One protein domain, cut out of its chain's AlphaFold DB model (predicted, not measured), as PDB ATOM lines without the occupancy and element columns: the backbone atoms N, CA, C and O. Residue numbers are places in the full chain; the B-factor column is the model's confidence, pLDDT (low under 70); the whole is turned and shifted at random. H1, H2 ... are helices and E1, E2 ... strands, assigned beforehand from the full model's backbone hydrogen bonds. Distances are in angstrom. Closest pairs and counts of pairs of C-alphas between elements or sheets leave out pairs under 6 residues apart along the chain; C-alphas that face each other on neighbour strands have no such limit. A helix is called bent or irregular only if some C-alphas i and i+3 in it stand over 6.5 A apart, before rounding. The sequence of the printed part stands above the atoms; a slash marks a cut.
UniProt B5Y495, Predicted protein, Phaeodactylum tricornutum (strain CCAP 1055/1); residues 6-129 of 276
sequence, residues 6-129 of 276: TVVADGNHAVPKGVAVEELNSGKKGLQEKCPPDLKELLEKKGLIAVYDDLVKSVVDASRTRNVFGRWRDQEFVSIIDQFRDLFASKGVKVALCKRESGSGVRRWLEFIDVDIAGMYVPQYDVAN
ATOM      1  N   THR A   6     184.574 197.194  83.418       86.75
ATOM      2  CA  THR A   6     184.247 195.781  83.644       86.75
ATOM      3  C   THR A   6     183.320 195.666  84.853       86.75
ATOM      4  O   THR A   6     183.580 196.220  85.921       86.75
ATOM      5  N   VAL A   7     182.211 194.944  84.699       89.50
ATOM      6  CA  VAL A   7     181.221 194.759  85.766       89.50
ATOM      7  C   VAL A   7     181.432 193.408  86.443       89.50
ATOM      8  O   VAL A   7     181.479 192.379  85.774       89.50
ATOM      9  N   VAL A   8     181.503 193.405  87.772       90.81
ATOM     10  CA  VAL A   8     181.775 192.222  88.603       90.81
ATOM     11  C   VAL A   8     180.785 192.074  89.752       90.81
ATOM     12  O   VAL A   8     179.903 192.917  89.965       90.81
ATOM     13  N   ALA A   9     180.911 190.971  90.499       88.25
ATOM     14  CA  ALA A   9     180.059 190.662  91.644       88.25
ATOM     15  C   ALA A   9     178.564 190.660  91.266       88.25
ATOM     16  O   ALA A   9     177.744 191.331  91.899       88.25
ATOM     17  N   ASP A  10     178.226 189.914  90.212       86.81
ATOM     18  CA  ASP A  10     176.867 189.760  89.671       86.81
ATOM     19  C   ASP A  10     176.192 191.084  89.269       86.81
ATOM     20  O   ASP A  10     175.001 191.289  89.510       86.81
ATOM     21  N   GLY A  11     176.937 192.026  88.687       86.69
ATOM     22  CA  GLY A  11     176.335 193.280  88.229       86.69
ATOM     23  C   GLY A  11     176.276 194.388  89.277       86.69
ATOM     24  O   GLY A  11     175.616 195.404  89.044       86.69
ATOM     25  N   ASN A  12     176.897 194.189  90.443       84.50
ATOM     26  CA  ASN A  12     176.743 195.092  91.581       84.50
ATOM     27  C   ASN A  12     177.950 196.008  91.812       84.50
ATOM     28  O   ASN A  12     177.870 196.876  92.688       84.50
ATOM     29  N   HIS A  13     179.050 195.806  91.089       89.12
ATOM     30  CA  HIS A  13     180.225 196.667  91.122       89.12
ATOM     31  C   HIS A  13     180.797 196.834  89.713       89.12
ATOM     32  O   HIS A  13     180.860 195.858  88.970       89.12
ATOM     33  N   ALA A  14     181.192 198.050  89.351       90.94
ATOM     34  CA  ALA A  14     181.923 198.328  88.121       90.94
ATOM     35  C   ALA A  14     183.296 198.905  88.465       90.94
ATOM     36  O   ALA A  14     183.385 199.756  89.352       90.94
ATOM     37  N   VAL A  15     184.327 198.438  87.766       92.12
ATOM     38  CA  VAL A  15     185.682 198.995  87.842       92.12
ATOM     39  C   VAL A  15     185.931 199.904  86.636       92.12
ATOM     40  O   VAL A  15     185.383 199.631  85.565       92.12
ATOM     41  N   PRO A  16     186.729 200.975  86.773       93.88
ATOM     42  CA  PRO A  16     186.958 201.914  85.683       93.88
ATOM     43  C   PRO A  16     187.855 201.319  84.592       93.88
ATOM     44  O   PRO A  16     188.509 200.285  84.761       93.88
ATOM     45  N   LYS A  17     187.948 202.029  83.466       93.31
ATOM     46  CA  LYS A  17     188.942 201.756  82.426       93.31
ATOM     47  C   LYS A  17     190.361 201.672  83.009       93.31
ATOM     48  O   LYS A  17     190.747 202.458  83.868       93.31
ATOM     49  N   GLY A  18     191.155 200.736  82.488       94.88
ATOM     50  CA  GLY A  18     192.510 200.466  82.981       94.88
ATOM     51  C   GLY A  18     192.561 199.440  84.113       94.88
ATOM     52  O   GLY A  18     193.653 199.112  84.567       94.88
ATOM     53  N   VAL A  19     191.415 198.903  84.540       97.44
ATOM     54  CA  VAL A  19     191.338 197.811  85.514       97.44
ATOM     55  C   VAL A  19     190.818 196.552  84.831       97.44
ATOM     56  O   VAL A  19     189.670 196.502  84.400       97.44
ATOM     57  N   ALA A  20     191.660 195.524  84.749       97.06
ATOM     58  CA  ALA A  20     191.253 194.193  84.315       97.06
ATOM     59  C   ALA A  20     190.943 193.308  85.528       97.06
ATOM     60  O   ALA A  20     191.579 193.438  86.578       97.06
ATOM     61  N   VAL A  21     189.968 192.402  85.398       96.56
ATOM     62  CA  VAL A  21     189.442 191.638  86.540       96.56
ATOM     63  C   VAL A  21     189.411 190.133  86.288       96.56
ATOM     64  O   VAL A  21     189.015 189.690  85.215       96.56
ATOM     65  N   GLU A  22     189.754 189.355  87.318       95.69
ATOM     66  CA  GLU A  22     189.602 187.893  87.390       95.69
ATOM     67  C   GLU A  22     188.644 187.514  88.534       95.69
ATOM     68  O   GLU A  22     188.984 187.658  89.712       95.69
ATOM     69  N   GLU A  23     187.439 187.020  88.226       94.56
ATOM     70  CA  GLU A  23     186.474 186.584  89.245       94.56
ATOM     71  C   GLU A  23     186.779 185.177  89.787       94.56
ATOM     72  O   GLU A  23     186.796 184.181  89.069       94.56
ATOM     73  N   LEU A  24     186.872 185.044  91.111       92.50
ATOM     74  CA  LEU A  24     187.296 183.804  91.778       92.50
ATOM     75  C   LEU A  24     186.136 182.851  92.128       92.50
ATOM     76  O   LEU A  24     186.279 181.969  92.988       92.50
ATOM     77  N   ASN A  25     184.977 183.022  91.483       84.00
ATOM     78  CA  ASN A  25     183.739 182.277  91.756       84.00
ATOM     79  C   ASN A  25     183.855 180.776  91.414       84.00
ATOM     80  O   ASN A  25     183.192 179.939  92.022       84.00
ATOM     81  N   SER A  26     184.725 180.428  90.467       83.12
ATOM     82  CA  SER A  26     184.971 179.073  89.950       83.12
ATOM     83  C   SER A  26     186.081 178.314  90.704       83.12
ATOM     84  O   SER A  26     186.397 177.167  90.381       83.12
ATOM     85  N   GLY A  27     186.658 178.921  91.749       85.56
ATOM     86  CA  GLY A  27     187.722 178.322  92.554       85.56
ATOM     87  C   GLY A  27     189.040 178.131  91.786       85.56
ATOM     88  O   GLY A  27     189.265 178.739  90.747       85.56
ATOM     89  N   LYS A  28     189.922 177.267  92.312       86.19
ATOM     90  CA  LYS A  28     191.274 177.032  91.759       86.19
ATOM     91  C   LYS A  28     191.274 176.591  90.295       86.19
ATOM     92  O   LYS A  28     192.080 177.084  89.524       86.19
ATOM     93  N   LYS A  29     190.358 175.691  89.921       86.94
ATOM     94  CA  LYS A  29     190.258 175.181  88.549       86.94
ATOM     95  C   LYS A  29     189.982 176.312  87.559       86.94
ATOM     96  O   LYS A  29     190.647 176.408  86.540       86.94
ATOM     97  N   GLY A  30     189.037 177.192  87.889       87.75
ATOM     98  CA  GLY A  30     188.731 178.327  87.028       87.75
ATOM     99  C   GLY A  30     189.887 179.313  86.909       87.75
ATOM    100  O   GLY A  30     190.181 179.711  85.794       87.75
ATOM    101  N   LEU A  31     190.571 179.614  88.017       89.94
ATOM    102  CA  LEU A  31     191.762 180.472  88.012       89.94
ATOM    103  C   LEU A  31     192.907 179.894  87.158       89.94
ATOM    104  O   LEU A  31     193.664 180.642  86.560       89.94
ATOM    105  N   GLN A  32     193.044 178.567  87.105       90.94
ATOM    106  CA  GLN A  32     194.086 177.893  86.326       90.94
ATOM    107  C   GLN A  32     193.763 177.813  84.828       90.94
ATOM    108  O   GLN A  32     194.659 177.892  83.995       90.94
ATOM    109  N   GLU A  33     192.497 177.585  84.483       89.69
ATOM    110  CA  GLU A  33     192.074 177.308  83.104       89.69
ATOM    111  C   GLU A  33     191.648 178.562  82.336       89.69
ATOM    112  O   GLU A  33     191.472 178.506  81.118       89.69
ATOM    113  N   LYS A  34     191.416 179.678  83.034       90.19
ATOM    114  CA  LYS A  34     190.871 180.898  82.446       90.19
ATOM    115  C   LYS A  34     191.790 182.079  82.719       90.19
ATOM    116  O   LYS A  34     192.306 182.251  83.813       90.19
ATOM    117  N   CYS A  35     191.942 182.898  81.689       93.44
ATOM    118  CA  CYS A  35     192.445 184.256  81.783       93.44
ATOM    119  C   CYS A  35     191.468 185.118  80.964       93.44
ATOM    120  O   CYS A  35     191.366 184.912  79.748       93.44
ATOM    121  N   PRO A  36     190.667 185.986  81.604       94.12
ATOM    122  CA  PRO A  36     189.734 186.884  80.948       94.12
ATOM    123  C   PRO A  36     190.419 187.672  79.828       94.12
ATOM    124  O   PRO A  36     191.565 188.086  80.011       94.12
ATOM    125  N   PRO A  37     189.746 187.905  78.685       94.56
ATOM    126  CA  PRO A  37     190.354 188.577  77.537       94.56
ATOM    127  C   PRO A  37     191.014 189.916  77.884       94.56
ATOM    128  O   PRO A  37     192.174 190.116  77.539       94.56
ATOM    129  N   ASP A  38     190.328 190.769  78.650       94.50
ATOM    130  CA  ASP A  38     190.840 192.087  79.055       94.50
ATOM    131  C   ASP A  38     192.096 191.975  79.937       94.50
ATOM    132  O   ASP A  38     193.029 192.772  79.827       94.50
ATOM    133  N   LEU A  39     192.148 190.956  80.806       96.81
ATOM    134  CA  LEU A  39     193.323 190.677  81.630       96.81
ATOM    135  C   LEU A  39     194.478 190.172  80.771       96.81
ATOM    136  O   LEU A  39     195.598 190.656  80.908       96.81
ATOM    137  N   LYS A  40     194.207 189.244  79.852       97.44
ATOM    138  CA  LYS A  40     195.217 188.728  78.930       97.44
ATOM    139  C   LYS A  40     195.826 189.852  78.091       97.44
ATOM    140  O   LYS A  40     197.048 189.936  78.013       97.44
ATOM    141  N   GLU A  41     195.002 190.736  77.533       97.38
ATOM    142  CA  GLU A  41     195.462 191.890  76.753       97.38
ATOM    143  C   GLU A  41     196.369 192.808  77.587       97.38
ATOM    144  O   GLU A  41     197.467 193.166  77.149       97.38
ATOM    145  N   LEU A  42     195.960 193.147  78.816       97.94
ATOM    146  CA  LEU A  42     196.777 193.949  79.729       97.94
ATOM    147  C   LEU A  42     198.126 193.276  80.022       97.94
ATOM    148  O   LEU A  42     199.176 193.920  79.944       97.94
ATOM    149  N   LEU A  43     198.110 191.983  80.352       98.38
ATOM    150  CA  LEU A  43     199.311 191.222  80.687       98.38
ATOM    151  C   LEU A  43     200.258 191.088  79.489       98.38
ATOM    152  O   LEU A  43     201.468 191.231  79.664       98.38
ATOM    153  N   GLU A  44     199.742 190.853  78.280       98.19
ATOM    154  CA  GLU A  44     200.538 190.816  77.046       98.19
ATOM    155  C   GLU A  44     201.182 192.179  76.778       98.19
ATOM    156  O   GLU A  44     202.401 192.268  76.614       98.19
ATOM    157  N   LYS A  45     200.394 193.259  76.839       98.06
ATOM    158  CA  LYS A  45     200.867 194.634  76.626       98.06
ATOM    159  C   LYS A  45     201.963 195.041  77.612       98.06
ATOM    160  O   LYS A  45     202.894 195.753  77.240       98.06
ATOM    161  N   LYS A  46     201.858 194.616  78.873       98.25
ATOM    162  CA  LYS A  46     202.817 194.953  79.939       98.25
ATOM    163  C   LYS A  46     203.951 193.925  80.086       98.25
ATOM    164  O   LYS A  46     204.862 194.142  80.885       98.25
ATOM    165  N   GLY A  47     203.932 192.831  79.318       98.06
ATOM    166  CA  GLY A  47     204.934 191.762  79.386       98.06
ATOM    167  C   GLY A  47     204.917 190.996  80.714       98.06
ATOM    168  O   GLY A  47     205.972 190.667  81.248       98.06
ATOM    169  N   LEU A  48     203.726 190.756  81.268       98.56
ATOM    170  CA  LEU A  48     203.494 190.177  82.595       98.56
ATOM    171  C   LEU A  48     202.895 188.762  82.569       98.56
ATOM    172  O   LEU A  48     202.653 188.206  83.636       98.56
ATOM    173  N   ILE A  49     202.676 188.160  81.393       98.25
ATOM    174  CA  ILE A  49     202.046 186.828  81.271       98.25
ATOM    175  C   ILE A  49     202.758 185.776  82.134       98.25
ATOM    176  O   ILE A  49     202.111 185.124  82.943       98.25
ATOM    177  N   ALA A  50     204.091 185.683  82.060       98.00
ATOM    178  CA  ALA A  50     204.846 184.720  82.869       98.00
ATOM    179  C   ALA A  50     204.711 184.972  84.386       98.00
ATOM    180  O   ALA A  50     204.575 184.032  85.161       98.00
ATOM    181  N   VAL A  51     204.688 186.242  84.810       98.50
ATOM    182  CA  VAL A  51     204.511 186.621  86.226       98.50
ATOM    183  C   VAL A  51     203.113 186.237  86.716       98.50
ATOM    184  O   VAL A  51     202.951 185.771  87.843       98.50
ATOM    185  N   TYR A  52     202.099 186.417  85.870       98.12
ATOM    186  CA  TYR A  52     200.735 185.990  86.155       98.12
ATOM    187  C   TYR A  52     200.621 184.466  86.261       98.12
ATOM    188  O   TYR A  52     200.023 183.975  87.218       98.12
ATOM    189  N   ASP A  53     201.232 183.721  85.341       97.50
ATOM    190  CA  ASP A  53     201.226 182.256  85.373       97.50
ATOM    191  C   ASP A  53     201.875 181.720  86.662       97.50
ATOM    192  O   ASP A  53     201.326 180.823  87.310       97.50
ATOM    193  N   ASP A  54     202.991 182.318  87.093       97.94
ATOM    194  CA  ASP A  54     203.660 181.966  88.351       97.94
ATOM    195  C   ASP A  54     202.813 182.317  89.587       97.94
ATOM    196  O   ASP A  54     202.753 181.534  90.548       97.94
ATOM    197  N   LEU A  55     202.107 183.456  89.564       97.31
ATOM    198  CA  LEU A  55     201.152 183.841  90.606       97.31
ATOM    199  C   LEU A  55     200.013 182.817  90.705       97.31
ATOM    200  O   LEU A  55     199.731 182.304  91.792       97.31
ATOM    201  N   VAL A  56     199.367 182.499  89.580       96.38
ATOM    202  CA  VAL A  56     198.263 181.530  89.508       96.38
ATOM    203  C   VAL A  56     198.721 180.172  90.017       96.38
ATOM    204  O   VAL A  56     198.070 179.593  90.892       96.38
ATOM    205  N   LYS A  57     199.868 179.685  89.533       95.56
ATOM    206  CA  LYS A  57     200.458 178.427  89.983       95.56
ATOM    207  C   LYS A  57     200.679 178.423  91.494       95.56
ATOM    208  O   LYS A  57     200.240 177.497  92.169       95.56
ATOM    209  N   SER A  58     201.256 179.489  92.045       95.81
ATOM    210  CA  SER A  58     201.494 179.618  93.489       95.81
ATOM    211  C   SER A  58     200.197 179.570  94.305       95.81
ATOM    212  O   SER A  58     200.127 178.894  95.331       95.81
ATOM    213  N   VAL A  59     199.126 180.225  93.837       93.38
ATOM    214  CA  VAL A  59     197.800 180.177  94.484       93.38
ATOM    215  C   VAL A  59     197.177 178.776  94.418       93.38
ATOM    216  O   VAL A  59     196.561 178.316  95.394       93.38
ATOM    217  N   VAL A  60     197.303 178.103  93.271       90.44
ATOM    218  CA  VAL A  60     196.741 176.769  93.017       90.44
ATOM    219  C   VAL A  60     197.476 175.700  93.826       90.44
ATOM    220  O   VAL A  60     196.813 174.901  94.494       90.44
ATOM    221  N   ASP A  61     198.805 175.740  93.859       91.44
ATOM    222  CA  ASP A  61     199.648 174.768  94.564       91.44
ATOM    223  C   ASP A  61     199.591 174.957  96.090       91.44
ATOM    224  O   ASP A  61     199.692 173.996  96.858       91.44
ATOM    225  N   ALA A  62     199.333 176.180  96.566       88.88
ATOM    226  CA  ALA A  62     199.212 176.454  97.991       88.88
ATOM    227  C   ALA A  62     197.989 175.752  98.608       88.88
ATOM    228  O   ALA A  62     196.835 176.147  98.421       88.88
ATOM    229  N   SER A  63     198.224 174.727  99.428       75.75
ATOM    230  CA  SER A  63     197.164 173.956 100.102       75.75
ATOM    231  C   SER A  63     196.303 174.794 101.056       75.75
ATOM    232  O   SER A  63     195.136 174.475 101.275       75.75
ATOM    233  N   ARG A  64     196.849 175.893 101.594       83.75
ATOM    234  CA  ARG A  64     196.199 176.734 102.615       83.75
ATOM    235  C   ARG A  64     195.345 177.872 102.061       83.75
ATOM    236  O   ARG A  64     194.632 178.499 102.832       83.75
ATOM    237  N   THR A  65     195.341 178.123 100.751       81.31
ATOM    238  CA  THR A  65     194.537 179.216 100.168       81.31
ATOM    239  C   THR A  65     193.035 178.945 100.215       81.31
ATOM    240  O   THR A  65     192.249 179.878 100.075       81.31
ATOM    241  N   ARG A  66     192.600 177.699 100.459       82.12
ATOM    242  CA  ARG A  66     191.191 177.344 100.698       82.12
ATOM    243  C   ARG A  66     191.028 176.552 101.998       82.12
ATOM    244  O   ARG A  66     191.908 175.798 102.395       82.12
ATOM    245  N   ASN A  67     189.900 176.728 102.685       82.00
ATOM    246  CA  ASN A  67     189.526 175.900 103.834       82.00
ATOM    247  C   ASN A  67     188.895 174.564 103.391       82.00
ATOM    248  O   ASN A  67     188.661 174.344 102.202       82.00
ATOM    249  N   VAL A  68     188.577 173.689 104.352       79.25
ATOM    250  CA  VAL A  68     187.984 172.358 104.094       79.25
ATOM    251  C   VAL A  68     186.637 172.406 103.361       79.25
ATOM    252  O   VAL A  68     186.257 171.443 102.712       79.25
ATOM    253  N   PHE A  69     185.942 173.547 103.402       79.38
ATOM    254  CA  PHE A  69     184.692 173.794 102.675       79.38
ATOM    255  C   PHE A  69     184.923 174.466 101.312       79.38
ATOM    256  O   PHE A  69     183.994 175.014 100.720       79.38
ATOM    257  N   GLY A  70     186.169 174.517 100.837       76.81
ATOM    258  CA  GLY A  70     186.530 175.166  99.583       76.81
ATOM    259  C   GLY A  70     186.379 176.691  99.606       76.81
ATOM    260  O   GLY A  70     186.294 177.312  98.553       76.81
ATOM    261  N   ARG A  71     186.341 177.360 100.757       83.62
ATOM    262  CA  ARG A  71     186.304 178.834 100.787       83.62
ATOM    263  C   ARG A  71     187.714 179.397 100.780       83.62
ATOM    264  O   ARG A  71     188.551 178.910 101.532       83.62
ATOM    265  N   TRP A  72     187.953 180.426  99.973       87.50
ATOM    266  CA  TRP A  72     189.220 181.153  99.965       87.50
ATOM    267  C   TRP A  72     189.549 181.732 101.347       87.50
ATOM    268  O   TRP A  72     188.651 182.235 102.035       87.50
ATOM    269  N   ARG A  73     190.823 181.649 101.737       90.19
ATOM    270  CA  ARG A  73     191.382 182.322 102.908       90.19
ATOM    271  C   ARG A  73     192.079 183.599 102.461       90.19
ATOM    272  O   ARG A  73     193.074 183.541 101.745       90.19
ATOM    273  N   ASP A  74     191.506 184.729 102.858       92.00
ATOM    274  CA  ASP A  74     191.880 186.039 102.326       92.00
ATOM    275  C   ASP A  74     193.351 186.371 102.655       92.00
ATOM    276  O   ASP A  74     194.094 186.760 101.761       92.00
ATOM    277  N   GLN A  75     193.802 186.115 103.890       91.25
ATOM    278  CA  GLN A  75     195.165 186.438 104.337       91.25
ATOM    279  C   GLN A  75     196.239 185.631 103.598       91.25
ATOM    280  O   GLN A  75     197.239 186.181 103.148       91.25
ATOM    281  N   GLU A  76     196.036 184.323 103.458       92.75
ATOM    282  CA  GLU A  76     196.967 183.445 102.759       92.75
ATOM    283  C   GLU A  76     197.026 183.789 101.269       92.75
ATOM    284  O   GLU A  76     198.106 183.783 100.686       92.75
ATOM    285  N   PHE A  77     195.896 184.151 100.657       93.38
ATOM    286  CA  PHE A  77     195.882 184.616  99.272       93.38
ATOM    287  C   PHE A  77     196.659 185.936  99.125       93.38
ATOM    288  O   PHE A  77     197.545 186.025  98.275       93.38
ATOM    289  N   VAL A  78     196.399 186.929  99.981       94.94
ATOM    290  CA  VAL A  78     197.126 188.213  99.988       94.94
ATOM    291  C   VAL A  78     198.627 187.991 100.151       94.94
ATOM    292  O   VAL A  78     199.397 188.545  99.380       94.94
ATOM    293  N   SER A  79     199.044 187.095 101.051       94.94
ATOM    294  CA  SER A  79     200.466 186.789 101.256       94.94
ATOM    295  C   SER A  79     201.162 186.195 100.028       94.94
ATOM    296  O   SER A  79     202.377 186.317  99.893       94.94
ATOM    297  N   ILE A  80     200.414 185.545  99.129       96.19
ATOM    298  CA  ILE A  80     200.946 185.088  97.842       96.19
ATOM    299  C   ILE A  80     201.030 186.270  96.882       96.19
ATOM    300  O   ILE A  80     202.084 186.476  96.300       96.19
ATOM    301  N   ILE A  81     199.979 187.090  96.764       96.38
ATOM    302  CA  ILE A  81     200.002 188.309  95.932       96.38
ATOM    303  C   ILE A  81     201.174 189.221  96.320       96.38
ATOM    304  O   ILE A  81     201.860 189.736  95.439       96.38
ATOM    305  N   ASP A  82     201.440 189.383  97.618       96.44
ATOM    306  CA  ASP A  82     202.531 190.210  98.139       96.44
ATOM    307  C   ASP A  82     203.906 189.780  97.595       96.44
ATOM    308  O   ASP A  82     204.748 190.636  97.344       96.44
ATOM    309  N   GLN A  83     204.119 188.486  97.324       97.56
ATOM    310  CA  GLN A  83     205.376 187.971  96.755       97.56
ATOM    311  C   GLN A  83     205.591 188.394  95.295       97.56
ATOM    312  O   GLN A  83     206.728 188.453  94.834       97.56
ATOM    313  N   PHE A  84     204.514 188.699  94.568       97.94
ATOM    314  CA  PHE A  84     204.558 189.109  93.160       97.94
ATOM    315  C   PHE A  84     204.359 190.616  92.975       97.94
ATOM    316  O   PHE A  84     204.528 191.122  91.865       97.94
ATOM    317  N   ARG A  85     204.000 191.351  94.038       95.81
ATOM    318  CA  ARG A  85     203.578 192.755  93.947       95.81
ATOM    319  C   ARG A  85     204.631 193.640  93.282       95.81
ATOM    320  O   ARG A  85     204.273 194.415  92.398       95.81
ATOM    321  N   ASP A  86     205.904 193.478  93.630       97.62
ATOM    322  CA  ASP A  86     206.994 194.274  93.052       97.62
ATOM    323  C   ASP A  86     207.225 193.964  91.565       97.62
ATOM    324  O   ASP A  86     207.533 194.863  90.780       97.62
ATOM    325  N   LEU A  87     207.009 192.713  91.144       98.31
ATOM    326  CA  LEU A  87     207.129 192.311  89.739       98.31
ATOM    327  C   LEU A  87     206.047 192.979  88.886       98.31
ATOM    328  O   LEU A  87     206.365 193.567  87.850       98.31
ATOM    329  N   PHE A  88     204.794 192.969  89.349       98.50
ATOM    330  CA  PHE A  88     203.703 193.707  88.705       98.50
ATOM    331  C   PHE A  88     203.952 195.224  88.729       98.50
ATOM    332  O   PHE A  88     203.843 195.890  87.693       98.50
ATOM    333  N   ALA A  89     204.368 195.765  89.878       97.88
ATOM    334  CA  ALA A  89     204.615 197.194  90.052       97.88
ATOM    335  C   ALA A  89     205.740 197.708  89.140       97.88
ATOM    336  O   ALA A  89     205.628 198.809  88.603       97.88
ATOM    337  N   SER A  90     206.771 196.896  88.874       97.88
ATOM    338  CA  SER A  90     207.862 197.235  87.942       97.88
ATOM    339  C   SER A  90     207.392 197.490  86.502       97.88
ATOM    340  O   SER A  90     208.112 198.091  85.704       97.88
ATOM    341  N   LYS A  91     206.175 197.043  86.167       98.31
ATOM    342  CA  LYS A  91     205.512 197.246  84.875       98.31
ATOM    343  C   LYS A  91     204.311 198.194  84.965       98.31
ATOM    344  O   LYS A  91     203.523 198.271  84.028       98.31
ATOM    345  N   GLY A  92     204.160 198.919  86.073       97.88
ATOM    346  CA  GLY A  92     203.049 199.850  86.265       97.88
ATOM    347  C   GLY A  92     201.700 199.153  86.448       97.88
ATOM    348  O   GLY A  92     200.672 199.701  86.061       97.88
ATOM    349  N   VAL A  93     201.682 197.940  87.010       98.62
ATOM    350  CA  VAL A  93     200.439 197.240  87.357       98.62
ATOM    351  C   VAL A  93     200.374 197.030  88.866       98.62
ATOM    352  O   VAL A  93     201.308 196.509  89.469       98.62
ATOM    353  N   LYS A  94     199.266 197.423  89.497       98.19
ATOM    354  CA  LYS A  94     198.954 197.042  90.883       98.19
ATOM    355  C   LYS A  94     198.007 195.849  90.883       98.19
ATOM    356  O   LYS A  94     197.164 195.739  89.999       98.19
ATOM    357  N   VAL A  95     198.130 194.983  91.886       98.06
ATOM    358  CA  VAL A  95     197.252 193.819  92.060       98.06
ATOM    359  C   VAL A  95     196.601 193.875  93.434       98.06
ATOM    360  O   VAL A  95     197.306 193.981  94.441       98.06
ATOM    361  N   ALA A  96     195.273 193.784  93.474       97.94
ATOM    362  CA  ALA A  96     194.486 193.783  94.705       97.94
ATOM    363  C   ALA A  96     193.534 192.585  94.752       97.94
ATOM    364  O   ALA A  96     192.913 192.236  93.748       97.94
ATOM    365  N   LEU A  97     193.386 191.974  95.932       97.56
ATOM    366  CA  LEU A  97     192.342 190.980  96.173       97.56
ATOM    367  C   LEU A  97     191.118 191.687  96.731       97.56
ATOM    368  O   LEU A  97     191.120 192.151  97.868       97.56
ATOM    369  N   CYS A  98     190.048 191.704  95.954       97.25
ATOM    370  CA  CYS A  98     188.812 192.335  96.357       97.25
ATOM    371  C   CYS A  98     187.796 191.322  96.875       97.25
ATOM    372  O   CYS A  98     187.701 190.182  96.402       97.25
ATOM    373  N   LYS A  99     187.009 191.743  97.868       94.56
ATOM    374  CA  LYS A  99     185.953 190.924  98.463       94.56
ATOM    375  C   LYS A  99     184.737 191.754  98.824       94.56
ATOM    376  O   LYS A  99     184.819 192.721  99.577       94.56
ATOM    377  N   ARG A 100     183.571 191.262  98.414       90.62
ATOM    378  CA  ARG A 100     182.278 191.805  98.823       90.62
ATOM    379  C   ARG A 100     181.416 190.735  99.469       90.62
ATOM    380  O   ARG A 100     181.226 189.652  98.918       90.62
ATOM    381  N   GLU A 101     180.881 191.056 100.641       88.25
ATOM    382  CA  GLU A 101     179.946 190.215 101.388       88.25
ATOM    383  C   GLU A 101     178.546 190.837 101.316       88.25
ATOM    384  O   GLU A 101     178.370 192.043 101.492       88.25
ATOM    385  N   SER A 102     177.537 190.022 101.025       83.81
ATOM    386  CA  SER A 102     176.140 190.450 100.942       83.81
ATOM    387  C   SER A 102     175.202 189.318 101.366       83.81
ATOM    388  O   SER A 102     175.649 188.193 101.591       83.81
ATOM    389  N   GLY A 103     173.897 189.601 101.433       78.81
ATOM    390  CA  GLY A 103     172.894 188.586 101.769       78.81
ATOM    391  C   GLY A 103     172.839 187.419 100.773       78.81
ATOM    392  O   GLY A 103     172.468 186.316 101.159       78.81
ATOM    393  N   SER A 104     173.256 187.626  99.516       81.56
ATOM    394  CA  SER A 104     173.320 186.575  98.488       81.56
ATOM    395  C   SER A 104     174.625 185.770  98.507       81.56
ATOM    396  O   SER A 104     174.745 184.781  97.786       81.56
ATOM    397  N   GLY A 105     175.601 186.155  99.335       86.31
ATOM    398  CA  GLY A 105     176.858 185.434  99.502       86.31
ATOM    399  C   GLY A 105     178.096 186.318  99.410       86.31
ATOM    400  O   GLY A 105     178.049 187.541  99.562       86.31
ATOM    401  N   VAL A 106     179.236 185.660  99.194       89.50
ATOM    402  CA  VAL A 106     180.558 186.292  99.148       89.50
ATOM    403  C   VAL A 106     181.114 186.213  97.736       89.50
ATOM    404  O   VAL A 106     181.295 185.116  97.207       89.50
ATOM    405  N   ARG A 107     181.446 187.368  97.166       92.25
ATOM    406  CA  ARG A 107     182.120 187.501  95.872       92.25
ATOM    407  C   ARG A 107     183.562 187.934  96.084       92.25
ATOM    408  O   ARG A 107     183.845 188.712  96.995       92.25
ATOM    409  N   ARG A 108     184.465 187.389  95.270       94.94
ATOM    410  CA  ARG A 108     185.891 187.720  95.272       94.94
ATOM    411  C   ARG A 108     186.405 187.833  93.854       94.94
ATOM    412  O   ARG A 108     185.998 187.041  93.005       94.94
ATOM    413  N   TRP A 109     187.316 188.763  93.644       96.50
ATOM    414  CA  TRP A 109     187.972 188.970  92.367       96.50
ATOM    415  C   TRP A 109     189.356 189.582  92.579       96.50
ATOM    416  O   TRP A 109     189.615 190.170  93.630       96.50
ATOM    417  N   LEU A 110     190.248 189.409  91.610       97.62
ATOM    418  CA  LEU A 110     191.509 190.142  91.545       97.62
ATOM    419  C   LEU A 110     191.337 191.345  90.630       97.62
ATOM    420  O   LEU A 110     190.810 191.191  89.533       97.62
ATOM    421  N   GLU A 111     191.806 192.510  91.059       98.25
ATOM    422  CA  GLU A 111     191.923 193.689  90.201       98.25
ATOM    423  C   GLU A 111     193.382 193.879  89.797       98.25
ATOM    424  O   GLU A 111     194.253 193.986  90.663       98.25
ATOM    425  N   PHE A 112     193.631 193.928  88.490       98.31
ATOM    426  CA  PHE A 112     194.912 194.264  87.878       98.31
ATOM    427  C   PHE A 112     194.799 195.667  87.287       98.31
ATOM    428  O   PHE A 112     194.096 195.889  86.302       98.31
ATOM    429  N   ILE A 113     195.457 196.622  87.932       98.25
ATOM    430  CA  ILE A 113     195.238 198.054  87.737       98.25
ATOM    431  C   ILE A 113     196.438 198.623  86.990       98.25
ATOM    432  O   ILE A 113     197.519 198.736  87.569       98.25
ATOM    433  N   ASP A 114     196.248 198.989  85.725       98.12
ATOM    434  CA  ASP A 114     197.220 199.761  84.951       98.12
ATOM    435  C   ASP A 114     197.265 201.191  85.496       98.12
ATOM    436  O   ASP A 114     196.349 201.986  85.271       98.12
ATOM    437  N   VAL A 115     198.323 201.522  86.238       97.06
ATOM    438  CA  VAL A 115     198.429 202.810  86.943       97.06
ATOM    439  C   VAL A 115     198.516 203.997  85.983       97.06
ATOM    440  O   VAL A 115     198.123 205.101  86.354       97.06
ATOM    441  N   ASP A 116     198.963 203.766  84.745       96.75
ATOM    442  CA  ASP A 116     199.069 204.805  83.716       96.75
ATOM    443  C   ASP A 116     197.692 205.189  83.150       96.75
ATOM    444  O   ASP A 116     197.513 206.291  82.633       96.75
ATOM    445  N   ILE A 117     196.714 204.277  83.232       96.12
ATOM    446  CA  ILE A 117     195.364 204.458  82.677       96.12
ATOM    447  C   ILE A 117     194.357 204.770  83.785       96.12
ATOM    448  O   ILE A 117     193.574 205.708  83.653       96.12
ATOM    449  N   ALA A 118     194.374 204.000  84.874       94.56
ATOM    450  CA  ALA A 118     193.433 204.140  85.983       94.56
ATOM    451  C   ALA A 118     193.809 205.281  86.951       94.56
ATOM    452  O   ALA A 118     193.014 205.661  87.814       94.56
ATOM    453  N   GLY A 119     195.018 205.841  86.827       93.50
ATOM    454  CA  GLY A 119     195.473 206.998  87.594       93.50
ATOM    455  C   GLY A 119     195.450 206.761  89.106       93.50
ATOM    456  O   GLY A 119     196.106 205.859  89.624       93.50
ATOM    457  N   MET A 120     194.693 207.593  89.828       93.06
ATOM    458  CA  MET A 120     194.591 207.544  91.295       93.06
ATOM    459  C   MET A 120     193.563 206.530  91.816       93.06
ATOM    460  O   MET A 120     193.201 206.587  92.987       93.06
ATOM    461  N   TYR A 121     193.070 205.620  90.975       96.00
ATOM    462  CA  TYR A 121     192.090 204.618  91.384       96.00
ATOM    463  C   TYR A 121     192.578 203.758  92.564       96.00
ATOM    464  O   TYR A 121     193.675 203.189  92.548       96.00
ATOM    465  N   VAL A 122     191.717 203.640  93.575       96.69
ATOM    466  CA  VAL A 122     191.872 202.786  94.753       96.69
ATOM    467  C   VAL A 122     190.722 201.774  94.779       96.69
ATOM    468  O   VAL A 122     189.556 202.183  94.804       96.69
ATOM    469  N   PRO A 123     191.001 200.457  94.808       96.25
ATOM    470  CA  PRO A 123     189.951 199.451  94.901       96.25
ATOM    471  C   PRO A 123     189.226 199.525  96.244       96.25
ATOM    472  O   PRO A 123     189.789 199.258  97.307       96.25
ATOM    473  N   GLN A 124     187.938 199.848  96.194       94.62
ATOM    474  CA  GLN A 124     187.100 200.029  97.383       94.62
ATOM    475  C   GLN A 124     186.957 198.748  98.223       94.62
ATOM    476  O   GLN A 124     186.711 198.814  99.429       94.62
ATOM    477  N   TYR A 125     187.083 197.584  97.585       95.81
ATOM    478  CA  TYR A 125     186.870 196.278  98.204       95.81
ATOM    479  C   TYR A 125     188.167 195.509  98.474       95.81
ATOM    480  O   TYR A 125     188.086 194.321  98.804       95.81
ATOM    481  N   ASP A 126     189.333 196.155  98.352       97.25
ATOM    482  CA  ASP A 126     190.626 195.539  98.651       97.25
ATOM    483  C   ASP A 126     190.684 195.074 100.110       97.25
ATOM    484  O   ASP A 126     190.581 195.862 101.054       97.25
ATOM    485  N   VAL A 127     190.869 193.769 100.302       96.31
ATOM    486  CA  VAL A 127     190.932 193.164 101.634       96.31
ATOM    487  C   VAL A 127     192.175 193.587 102.415       96.31
ATOM    488  O   VAL A 127     192.158 193.498 103.642       96.31
ATOM    489  N   ALA A 128     193.230 194.045 101.734       95.69
ATOM    490  CA  ALA A 128     194.441 194.561 102.366       95.69
ATOM    491  C   ALA A 128     194.292 196.020 102.838       95.69
ATOM    492  O   ALA A 128     195.105 196.484 103.634       95.69
ATOM    493  N   ASN A 129     193.243 196.729 102.402       96.50
ATOM    494  CA  ASN A 129     193.019 198.141 102.709       96.50
ATOM    495  C   ASN A 129     191.819 198.384 103.645       96.50
ATOM    496  O   ASN A 129     191.195 199.439 103.601       96.50
TER     497      ASN A 129
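This is residues 6 to 129 of the 276 residues of the protein "Predicted protein" of Phaeodactylum tricornutum (strain CCAP 1055/1) (UniProt B5Y495). A twisted sheet of three antiparallel strands, E3, E5 and E4, has helices H1, H2 and H4 packed along one side, and H3 packs on these helices away from the sheet. A small hairpin, E1 and E2, packs on E3 through E1. The printed part has 124 residues, with named elements in the order E1 E2 E3 H1 H2 H3 H4 E4 E5 H5; the larger sheet's order is E3 - E5 - E4, and the class is mixed, helices and strands. It is compact, with a radius of gyration of the C-alphas of 13.6 A and spans of 39 by 30 by 26 A.

Find C-alpha 6 at (184.247, 195.781, 83.644), where E1, residues 6 to 8, begins; E2, 13 to 16, and E3, 19 to 23, follow. H1 is residues 24 to 33, irregular with C-alphas 25 and 28 9.2 A apart; H2 is 37 to 46, 14.2 A long. H3, 49 to 61, spans 18.1 A. From C-alpha 74 at (191.880, 186.039, 102.326), H4 runs 20.9 A to residue 89; it is irregular, with C-alphas 83 and 86 7.5 A apart, and has a kink of 47 degrees near residue 83. E4, 93 to 102, spans 28.7 A, E5, 105 to 114, spans 28.8 A, and H5, 115 to 118, ends at (193.433, 204.140, 85.983).

Begin at the sheet, where inner strand E5 pairs with E3 (N 20 to O 112, 2.9 A) and, as a hairpin, with E4 (N 98 to O 109, 2.8 A). It forms two layers, helices on one face of a sheet, with H1, H2 and H4. H1 is over E3 at a height over the sheet of 7.5 A; H2, at 9.2 A, is over E3 and E5. H4 is over none, its closest C-alphas to E4 being Phe 88 and Lys 94, 6.2 A. H3 is the hub: it touches H4 in a helical hairpin, Val 59 to Ile 80 at 6.7 A between C-alphas, at a shallow tilt of 17 degrees, opposite ways. With residues 56 to 60 alone it touches H1, C-alphas of Lys 28 and Val 60 5.6 A apart. H2 and H3 only just touch, only at the corner, with 3 pairs of C-alphas within 8 A, the closest Leu 43 and Ile 49, 5.2 A. In hairpin E1 and E2, N 8 and O 13 are 2.8 A apart; the closest C-alphas of E1 and E3 are Thr 6 and Ala 20, 7.2 A. H5 only grazes the sheet. H2 and H3 have every O i to N i+4 pair within hydrogen-bond range, H1 has 3 of 6, H4 8 of 12, and H5 is too short for one.

The C-alphas farthest apart are those of Val 68 and Asp 116, 39.9 A. The printed part has no cut, the link H3 to H4 is long, and no printed residue is under 70 in pLDDT.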